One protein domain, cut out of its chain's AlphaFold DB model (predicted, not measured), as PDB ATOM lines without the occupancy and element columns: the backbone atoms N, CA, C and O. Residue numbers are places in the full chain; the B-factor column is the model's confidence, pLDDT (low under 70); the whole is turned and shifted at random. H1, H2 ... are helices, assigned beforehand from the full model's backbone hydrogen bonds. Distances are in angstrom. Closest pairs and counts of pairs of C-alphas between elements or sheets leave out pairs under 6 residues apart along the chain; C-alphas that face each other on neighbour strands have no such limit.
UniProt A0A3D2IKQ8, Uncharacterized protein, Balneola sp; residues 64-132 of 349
ATOM      1  N   GLU A  64      10.857  65.832 -33.964       65.50
ATOM      2  CA  GLU A  64      11.996  65.448 -34.800       65.50
ATOM      3  C   GLU A  64      11.644  64.259 -35.704       65.50
ATOM      4  O   GLU A  64      10.853  63.383 -35.335       65.50
ATOM      5  N   VAL A  65      12.220  64.251 -36.908       70.81
ATOM      6  CA  VAL A  65      12.074  63.142 -37.853       70.81
ATOM      7  C   VAL A  65      12.833  61.950 -37.283       70.81
ATOM      8  O   VAL A  65      14.030  62.030 -37.030       70.81
ATOM      9  N   ILE A  66      12.113  60.860 -37.039       79.75
ATOM     10  CA  ILE A  66      12.685  59.619 -36.526       79.75
ATOM     11  C   ILE A  66      13.130  58.794 -37.730       79.75
ATOM     12  O   ILE A  66      12.290  58.356 -38.514       79.75
ATOM     13  N   GLU A  67      14.436  58.594 -37.867       79.62
ATOM     14  CA  GLU A  67      15.023  57.671 -38.838       79.62
ATOM     15  C   GLU A  67      15.321  56.333 -38.152       79.62
ATOM     16  O   GLU A  67      15.808  56.302 -37.019       79.62
ATOM     17  N   PHE A  68      15.006  55.226 -38.827       84.88
ATOM     18  CA  PHE A  68      15.266  53.878 -38.326       84.88
ATOM     19  C   PHE A  68      16.582  53.336 -38.884       84.88
ATOM     20  O   PHE A  68      16.932  53.580 -40.040       84.88
ATOM     21  N   SER A  69      17.306  52.558 -38.079       88.50
ATOM     22  CA  SER A  69      18.396  51.729 -38.601       88.50
ATOM     23  C   SER A  69      17.836  50.539 -39.392       88.50
ATOM     24  O   SER A  69      16.702  50.120 -39.167       88.50
ATOM     25  N   ARG A  70      18.642  49.929 -40.273       86.50
ATOM     26  CA  ARG A  70      18.226  48.725 -41.028       86.50
ATOM     27  C   ARG A  70      17.748  47.589 -40.115       86.50
ATOM     28  O   ARG A  70      16.751  46.945 -40.406       86.50
ATOM     29  N   GLU A  71      18.424  47.390 -38.986       88.38
ATOM     30  CA  GLU A  71      18.051  46.371 -37.995       88.38
ATOM     31  C   GLU A  71      16.694  46.674 -37.344       88.38
ATOM     32  O   GLU A  71      15.883  45.773 -37.140       88.38
ATOM     33  N   GLN A  72      16.423  47.949 -37.049       87.19
ATOM     34  CA  GLN A  72      15.129  48.379 -36.522       87.19
ATOM     35  C   GLN A  72      14.020  48.217 -37.561       87.19
ATOM     36  O   GLN A  72      12.920  47.804 -37.204       87.19
ATOM     37  N   GLU A  73      14.295  48.500 -38.835       87.44
ATOM     38  CA  GLU A  73      13.335  48.280 -39.919       87.44
ATOM     39  C   GLU A  73      12.969  46.798 -40.058       87.44
ATOM     40  O   GLU A  73      11.784  46.463 -40.064       87.44
ATOM     41  N   GLU A  74      13.958  45.901 -40.100       87.56
ATOM     42  CA  GLU A  74      13.714  44.454 -40.157       87.56
ATOM     43  C   GLU A  74      12.944  43.952 -38.930       87.56
ATOM     44  O   GLU A  74      12.048  43.115 -39.054       87.56
ATOM     45  N   PHE A  75      13.265  44.473 -37.744       89.81
ATOM     46  CA  PHE A  75      12.555  44.137 -36.515       89.81
ATOM     47  C   PHE A  75      11.089  44.584 -36.563       89.81
ATOM     48  O   PHE A  75      10.199  43.794 -36.251       89.81
ATOM     49  N   ILE A  76      10.826  45.823 -36.996       88.44
ATOM     50  CA  ILE A  76       9.466  46.359 -37.143       88.44
ATOM     51  C   ILE A  76       8.642  45.474 -38.080       88.44
ATOM     52  O   ILE A  76       7.502  45.148 -37.751       88.44
ATOM     53  N   LEU A  77       9.212  45.063 -39.216       85.56
ATOM     54  CA  LEU A  77       8.514  44.230 -40.192       85.56
ATOM     55  C   LEU A  77       8.196  42.837 -39.637       85.56
ATOM     56  O   LEU A  77       7.041  42.427 -39.693       85.56
ATOM     57  N   LYS A  78       9.163  42.158 -39.007       86.38
ATOM     58  CA  LYS A  78       8.933  40.841 -38.379       86.38
ATOM     59  C   LYS A  78       7.853  40.891 -37.300       86.38
ATOM     60  O   LYS A  78       6.978  40.036 -37.247       86.38
ATOM     61  N   GLN A  79       7.887  41.910 -36.445       84.94
ATOM     62  CA  GLN A  79       6.887  42.060 -35.387       84.94
ATOM     63  C   GLN A  79       5.499  42.411 -35.948       84.94
ATOM     64  O   GLN A  79       4.482  41.975 -35.407       84.94
ATOM     65  N   ALA A  80       5.436  43.154 -37.055       83.06
ATOM     66  CA  ALA A  80       4.182  43.411 -37.753       83.06
ATOM     67  C   ALA A  80       3.632  42.143 -38.436       83.06
ATOM     68  O   ALA A  80       2.420  41.924 -38.441       83.06
ATOM     69  N   GLU A  81       4.490  41.274 -38.982       81.12
ATOM     70  CA  GLU A  81       4.088  39.961 -39.515       81.12
ATOM     71  C   GLU A  81       3.459  39.078 -38.432       81.12
ATOM     72  O   GLU A  81       2.426  38.452 -38.674       81.12
ATOM     73  N   GLU A  82       4.012  39.106 -37.216       80.12
ATOM     74  CA  GLU A  82       3.467  38.428 -36.030       80.12
ATOM     75  C   GLU A  82       2.125  39.022 -35.547       80.12
ATOM     76  O   GLU A  82       1.436  38.420 -34.721       80.12
ATOM     77  N   GLY A  83       1.710  40.169 -36.095       74.69
ATOM     78  CA  GLY A  83       0.416  40.801 -35.835       74.69
ATOM     79  C   GLY A  83       0.392  41.736 -34.628       74.69
ATOM     80  O   GLY A  83      -0.686  42.030 -34.101       74.69
ATOM     81  N   LEU A  84       1.560  42.198 -34.174       82.06
ATOM     82  CA  LEU A  84       1.649  43.246 -33.163       82.06
ATOM     83  C   LEU A  84       1.279  44.601 -33.765       82.06
ATOM     84  O   LEU A  84       1.674  44.940 -34.876       82.06
ATOM     85  N   SER A  85       0.567  45.408 -32.982       84.06
ATOM     86  CA  SER A  85       0.190  46.754 -33.421       84.06
ATOM     87  C   SER A  85       1.394  47.697 -33.485       84.06
ATOM     88  O   SER A  85       2.283  47.621 -32.634       84.06
ATOM     89  N   SER A  86       1.382  48.685 -34.388       84.56
ATOM     90  CA  SER A  86       2.404  49.750 -34.458       84.56
ATOM     91  C   SER A  86       2.669  50.428 -33.118       84.56
ATOM     92  O   SER A  86       3.792  50.857 -32.866       84.56
ATOM     93  N   LEU A  87       1.662  50.534 -32.244       85.62
ATOM     94  CA  LEU A  87       1.831  51.099 -30.908       85.62
ATOM     95  C   LEU A  87       2.693  50.196 -30.022       85.62
ATOM     96  O   LEU A  87       3.601  50.692 -29.361       85.62
ATOM     97  N   GLN A  88       2.415  48.893 -30.016       84.50
ATOM     98  CA  GLN A  88       3.192  47.910 -29.259       84.50
ATOM     99  C   GLN A  88       4.610  47.800 -29.815       84.50
ATOM    100  O   GLN A  88       5.566  47.848 -29.051       84.50
ATOM    101  N   ILE A  89       4.755  47.753 -31.141       87.25
ATOM    102  CA  ILE A  89       6.065  47.736 -31.799       87.25
ATOM    103  C   ILE A  89       6.853  48.996 -31.424       87.25
ATOM    104  O   ILE A  89       8.004  48.901 -31.015       87.25
ATOM    105  N   ALA A  90       6.229  50.178 -31.466       87.06
ATOM    106  CA  ALA A  90       6.887  51.420 -31.066       87.06
ATOM    107  C   ALA A  90       7.288  51.435 -29.579       87.06
ATOM    108  O   ALA A  90       8.345  51.966 -29.254       87.06
ATOM    109  N   GLN A  91       6.498  50.832 -28.684       87.56
ATOM    110  CA  GLN A  91       6.870  50.674 -27.270       87.56
ATOM    111  C   GLN A  91       8.084  49.756 -27.080       87.56
ATOM    112  O   GLN A  91       8.879  49.991 -26.174       87.56
ATOM    113  N   ILE A  92       8.243  48.739 -27.931       88.56
ATOM    114  CA  ILE A  92       9.391  47.824 -27.891       88.56
ATOM    115  C   ILE A  92      10.640  48.487 -28.486       88.56
ATOM    116  O   ILE A  92      11.724  48.366 -27.923       88.56
ATOM    117  N   VAL A  93      10.496  49.206 -29.604       89.19
ATOM    118  CA  VAL A  93      11.611  49.888 -30.286       89.19
ATOM    119  C   VAL A  93      12.115  51.094 -29.486       89.19
ATOM    120  O   VAL A  93      13.310  51.384 -29.503       89.19
ATOM    121  N   PHE A  94      11.231  51.785 -28.760       87.75
ATOM    122  CA  PHE A  94      11.568  52.953 -27.940       87.75
ATOM    123  C   PHE A  94      11.241  52.723 -26.455       87.75
ATOM    124  O   PHE A  94      10.355  53.394 -25.920       87.75
ATOM    125  N   PRO A  95      11.965  51.826 -25.758       83.38
ATOM    126  CA  PRO A  95      11.680  51.498 -24.360       83.38
ATOM    127  C   PRO A  95      11.907  52.692 -23.419       83.38
ATOM    128  O   PRO A  95      11.205  52.844 -22.421       83.38
ATOM    129  N   ASP A  96      12.840  53.584 -23.768       82.94
ATOM    130  CA  ASP A  96      13.196  54.760 -22.965       82.94
ATOM    131  C   ASP A  96      12.188  55.916 -23.094       82.94
ATOM    132  O   ASP A  96      12.244  56.894 -22.342       82.94
ATOM    133  N   LYS A  97      11.253  55.838 -24.050       80.56
ATOM    134  CA  LYS A  97      10.244  56.874 -24.296       80.56
ATOM    135  C   LYS A  97       8.859  56.361 -23.920       80.56
ATOM    136  O   LYS A  97       8.442  55.275 -24.299       80.56
ATOM    137  N   SER A  98       8.073  57.192 -23.232       80.31
ATOM    138  CA  SER A  98       6.656  56.894 -22.981       80.31
ATOM    139  C   SER A  98       5.841  57.085 -24.269       80.31
ATOM    140  O   SER A  98       5.267  58.151 -24.512       80.31
ATOM    141  N   VAL A  99       5.818  56.050 -25.112       81.75
ATOM    142  CA  VAL A  99       5.080  56.033 -26.380       81.75
ATOM    143  C   VAL A  99       3.574  56.004 -26.105       81.75
ATOM    144  O   VAL A  99       3.057  55.135 -25.397       81.75
ATOM    145  N   ARG A 100       2.854  56.968 -26.685       82.56
ATOM    146  CA  ARG A 100       1.394  57.112 -26.578       82.56
ATOM    147  C   ARG A 100       0.738  56.953 -27.951       82.56
ATOM    148  O   ARG A 100       1.399  57.195 -28.960       82.56
ATOM    149  N   PRO A 101      -0.571  56.645 -28.013       79.12
ATOM    150  CA  PRO A 101      -1.303  56.660 -29.272       79.12
ATOM    151  C   PRO A 101      -1.116  57.987 -30.022       79.12
ATOM    152  O   PRO A 101      -1.223  59.065 -29.435       79.12
ATOM    153  N   LEU A 102      -0.850  57.899 -31.326       78.62
ATOM    154  CA  LEU A 102      -0.558  58.995 -32.252       78.62
ATOM    155  C   LEU A 102       0.721  59.793 -31.938       78.62
ATOM    156  O   LEU A 102       0.842  60.915 -32.449       78.62
ATOM    157  N   SER A 103       1.656  59.251 -31.147       84.44
ATOM    158  CA  SER A 103       2.980  59.857 -30.948       84.44
ATOM    159  C   SER A 103       3.825  59.828 -32.230       84.44
ATOM    160  O   SER A 103       3.466  59.174 -33.213       84.44
ATOM    161  N   ALA A 104       4.930  60.576 -32.242       84.38
ATOM    162  CA  ALA A 104       5.828  60.622 -33.395       84.38
ATOM    163  C   ALA A 104       6.430  59.237 -33.682       84.38
ATOM    164  O   ALA A 104       6.466  58.812 -34.832       84.38
ATOM    165  N   GLU A 105       6.784  58.508 -32.624       86.38
ATOM    166  CA  GLU A 105       7.338  57.154 -32.654       86.38
ATOM    167  C   GLU A 105       6.357  56.168 -33.292       86.38
ATOM    168  O   GLU A 105       6.710  55.479 -34.246       86.38
ATOM    169  N   GLN A 106       5.094  56.154 -32.838       86.56
ATOM    170  CA  GLN A 106       4.081  55.287 -33.441       86.56
ATOM    171  C   GLN A 106       3.867  55.635 -34.919       86.56
ATOM    172  O   GLN A 106       3.738  54.741 -35.750       86.56
ATOM    173  N   ARG A 107       3.813  56.927 -35.270       85.44
ATOM    174  CA  ARG A 107       3.609  57.345 -36.667       85.44
ATOM    175  C   ARG A 107       4.773  56.950 -37.564       85.44
ATOM    176  O   ARG A 107       4.516  56.591 -38.707       85.44
ATOM    177  N   ALA A 108       6.001  57.010 -37.058       87.25
ATOM    178  CA  ALA A 108       7.184  56.575 -37.786       87.25
ATOM    179  C   ALA A 108       7.134  55.060 -38.042       87.25
ATOM    180  O   ALA A 108       7.245  54.632 -39.188       87.25
ATOM    181  N   VAL A 109       6.845  54.256 -37.010       86.69
ATOM    182  CA  VAL A 109       6.694  52.795 -37.149       86.69
ATOM    183  C   VAL A 109       5.555  52.446 -38.113       86.69
ATOM    184  O   VAL A 109       5.727  51.647 -39.029       86.69
ATOM    185  N   LEU A 110       4.398  53.098 -37.969       85.56
ATOM    186  CA  LEU A 110       3.251  52.909 -38.855       85.56
ATOM    187  C   LEU A 110       3.557  53.310 -40.306       85.56
ATOM    188  O   LEU A 110       3.041  52.684 -41.227       85.56
ATOM    189  N   ALA A 111       4.358  54.357 -40.526       86.06
ATOM    190  CA  ALA A 111       4.776  54.751 -41.867       86.06
ATOM    191  C   ALA A 111       5.595  53.640 -42.531       86.06
ATOM    192  O   ALA A 111       5.310  53.307 -43.677       86.06
ATOM    193  N   LYS A 112       6.510  53.002 -41.786       86.94
ATOM    194  CA  LYS A 112       7.289  51.865 -42.289       86.94
ATOM    195  C   LYS A 112       6.412  50.654 -42.608       86.94
ATOM    196  O   LYS A 112       6.524  50.070 -43.677       86.94
ATOM    197  N   ILE A 113       5.469  50.333 -41.725       85.50
ATOM    198  CA  ILE A 113       4.485  49.262 -41.944       85.50
ATOM    199  C   ILE A 113       3.645  49.521 -43.212       85.50
ATOM    200  O   ILE A 113       3.350  48.602 -43.976       85.50
ATOM    201  N   ARG A 114       3.296  50.786 -43.478       85.38
ATOM    202  CA  ARG A 114       2.522  51.194 -44.661       85.38
ATOM    203  C   ARG A 114       3.272  51.113 -45.982       85.38
ATOM    204  O   ARG A 114       2.607  51.095 -47.015       85.38
ATOM    205  N   GLU A 115       4.602  51.069 -45.971       84.38
ATOM    206  CA  GLU A 115       5.378  50.795 -47.187       84.38
ATOM    207  C   GLU A 115       5.061  49.397 -47.731       84.38
ATOM    208  O   GLU A 115       5.012  49.212 -48.942       84.38
ATOM    209  N   VAL A 116       4.783  48.439 -46.837       80.88
ATOM    210  CA  VAL A 116       4.427  47.061 -47.201       80.88
ATOM    211  C   VAL A 116       2.921  46.896 -47.375       80.88
ATOM    212  O   VAL A 116       2.474  46.314 -48.358       80.88
ATOM    213  N   ASN A 117       2.118  47.419 -46.443       78.44
ATOM    214  CA  ASN A 117       0.661  47.358 -46.534       78.44
ATOM    215  C   ASN A 117       0.041  48.757 -46.353       78.44
ATOM    216  O   ASN A 117      -0.238  49.187 -45.225       78.44
ATOM    217  N   PRO A 118      -0.220  49.472 -47.465       78.06
ATOM    218  CA  PRO A 118      -0.752  50.837 -47.445       78.06
ATOM    219  C   PRO A 118      -2.124  50.972 -46.774       78.06
ATOM    220  O   PRO A 118      -2.515  52.068 -46.348       78.06
ATOM    221  N   ASP A 119      -2.874  49.872 -46.677       73.06
ATOM    222  CA  ASP A 119      -4.226  49.877 -46.135       73.06
ATOM    223  C   ASP A 119      -4.255  49.860 -44.599       73.06
ATOM    224  O   ASP A 119      -5.283  50.254 -44.029       73.06
ATOM    225  N   ILE A 120      -3.131  49.551 -43.927       75.56
ATOM    226  CA  ILE A 120      -3.026  49.539 -42.460       75.56
ATOM    227  C   ILE A 120      -3.332  50.923 -41.870       75.56
ATOM    228  O   ILE A 120      -2.706  51.961 -42.146       75.56
ATOM    229  N   LEU A 121      -4.342  50.933 -41.004       67.69
ATOM    230  CA  LEU A 121      -4.745  52.080 -40.204       67.69
ATOM    231  C   LEU A 121      -4.345  51.850 -38.744       67.69
ATOM    232  O   LEU A 121      -4.480  50.728 -38.265       67.69
ATOM    233  N   PRO A 122      -3.983  52.906 -37.991       63.75
ATOM    234  CA  PRO A 122      -3.627  52.761 -36.579       63.75
ATOM    235  C   PRO A 122      -4.769  52.189 -35.719       63.75
ATOM    236  O   PRO A 122      -4.527  51.679 -34.635       63.75
ATOM    237  N   SER A 123      -6.018  52.271 -36.189       57.59
ATOM    238  CA  SER A 123      -7.201  51.692 -35.540       57.59
ATOM    239  C   SER A 123      -7.505  50.240 -35.944       57.59
ATOM    240  O   SER A 123      -8.434  49.655 -35.400       57.59
ATOM    241  N   GLN A 124      -6.803  49.687 -36.938       58.03
ATOM    242  CA  GLN A 124      -7.001  48.329 -37.480       58.03
ATOM    243  C   GLN A 124      -5.696  47.516 -37.508       58.03
ATOM    244  O   GLN A 124      -5.613  46.490 -38.165       58.03
ATOM    245  N   ASP A 125      -4.696  47.984 -36.774       61.44
ATOM    246  CA  ASP A 125      -3.322  47.480 -36.711       61.44
ATOM    247  C   ASP A 125      -3.174  46.176 -35.906       61.44
ATOM    248  O   ASP A 125      -2.088  45.689 -35.643       61.44
ATOM    249  N   SER A 126      -4.276  45.617 -35.414       56.62
ATOM    250  CA  SER A 126      -4.256  44.433 -34.548       56.62
ATOM    251  C   SER A 126      -4.341  43.127 -35.348       56.62
ATOM    252  O   SER A 126      -5.124  42.243 -35.004       56.62
ATOM    253  N   GLY A 127      -3.588  43.015 -36.445       59.88
ATOM    254  CA  GLY A 127      -3.599  41.853 -37.335       59.88
ATOM    255  C   GLY A 127      -2.275  41.681 -38.075       59.88
ATOM    256  O   GLY A 127      -1.487  42.615 -38.158       59.88
ATOM    257  N   ALA A 128      -2.032  40.478 -38.603       64.06
ATOM    258  CA  ALA A 128      -0.807  40.163 -39.341       64.06
ATOM    259  C   ALA A 128      -0.597  41.127 -40.523       64.06
ATOM    260  O   ALA A 128      -1.554  41.431 -41.243       64.06
ATOM    261  N   LEU A 129       0.648  41.552 -40.759       65.50
ATOM    262  CA  LEU A 129       1.038  42.530 -41.789       65.50
ATOM    263  C   LEU A 129       0.416  42.264 -43.170       65.50
ATOM    264  O   LEU A 129      -0.020  43.193 -43.849       65.50
ATOM    265  N   HIS A 130       0.339  40.995 -43.573       70.56
ATOM    266  CA  HIS A 130      -0.167  40.584 -44.889       70.56
ATOM    267  C   HIS A 130      -1.666  40.280 -44.926       70.56
ATOM    268  O   HIS A 130      -2.197  39.931 -45.984       70.56
ATOM    269  N   SER A 131      -2.359  40.395 -43.793       79.06
ATOM    270  CA  SER A 131      -3.799  40.175 -43.749       79.06
ATOM    271  C   SER A 131      -4.545  41.286 -44.486       79.06
ATOM    272  O   SER A 131      -4.195  42.468 -44.442       79.06
ATOM    273  N   TYR A 132      -5.593  40.888 -45.198       85.38
ATOM    274  CA  TYR A 132      -6.484  41.795 -45.893       85.38
ATOM    275  C   TYR A 132      -7.244  42.672 -44.900       85.38
ATOM    276  O   TYR A 132      -7.848  42.183 -43.940       85.38
TER     277      TYR A 132
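What this domain is: This is residues 64 to 132 of the 349 residues of an uncharacterized protein of Balneola sp (UniProt A0A3D2IKQ8). Three short helices are packed into a small core, their centres making a triangle: H1 and H2 fold back on each other as a splayed helical hairpin, and H3 crosses both of them. After H3 the printed part goes on without a named element, residues 117 to 132 looping about at one end of the longest axis, while the link around Asp 96 lies at the other end. You have 69 residues, with three named helices in the order H1, H2, H3 and no named strand; the class is all helix, though only 33 of the residues are in named elements, under half. The whole is compact, with a radius of gyration of the C-alphas of 10.8 A, and the C-alphas span 32 by 24 by 18 A.

Where its parts are: Begin at Glu 64, with its C-alpha at (11.996, 65.448, -34.800). Find C-alpha 70 at (18.226, 48.725, -41.028); there H1 starts, and it runs through residues 70 to 81 over 16.7 A. A tight link of 4 residues leads to H2, residues 86 to 93, which is 10.1 A long. A short link of 10 residues then leads to H3, residues 104 to 116, the longest helix with 13 residues and 19.4 A; look for its end at C-alpha 116, (4.427, 47.061, -47.201).

How they stand to each other: Start with the hairpin of H1 and H2, which touch at a steep tilt of 42 degrees and run opposite ways; their closest C-alphas are those of Ile 76 and Ile 89, 6.5 A apart. Next look at H2 and H3, which touch and run opposite ways at a steep tilt of 69 degrees, only just short of about perpendicular; their closest C-alphas, of Ala 90 and Gln 106, are 5.3 A apart. H3 touches H1 with residues 109 to 113 alone, about perpendicular at 74 degrees, and the closest C-alphas here are those of Leu 77 and Ile 113, 6.7 A apart. The helix packing is mostly crossed, with none of the three pairs at a shallow tilt. In H1 and H2 every O i to N i+4 pair is within hydrogen-bond range; in H3, 8 of 9 are.

The domain as a whole: The two C-alphas farthest apart are those of Asp 96 and Tyr 132, at 32.9 A. The printed part runs from residue 64 to 132 with no cut, and no link between the helices is long. Check the B-factor column: the model's mean pLDDT over the printed part is 80.4, and the values under 70 are at residue 64 and residues 121 to 129.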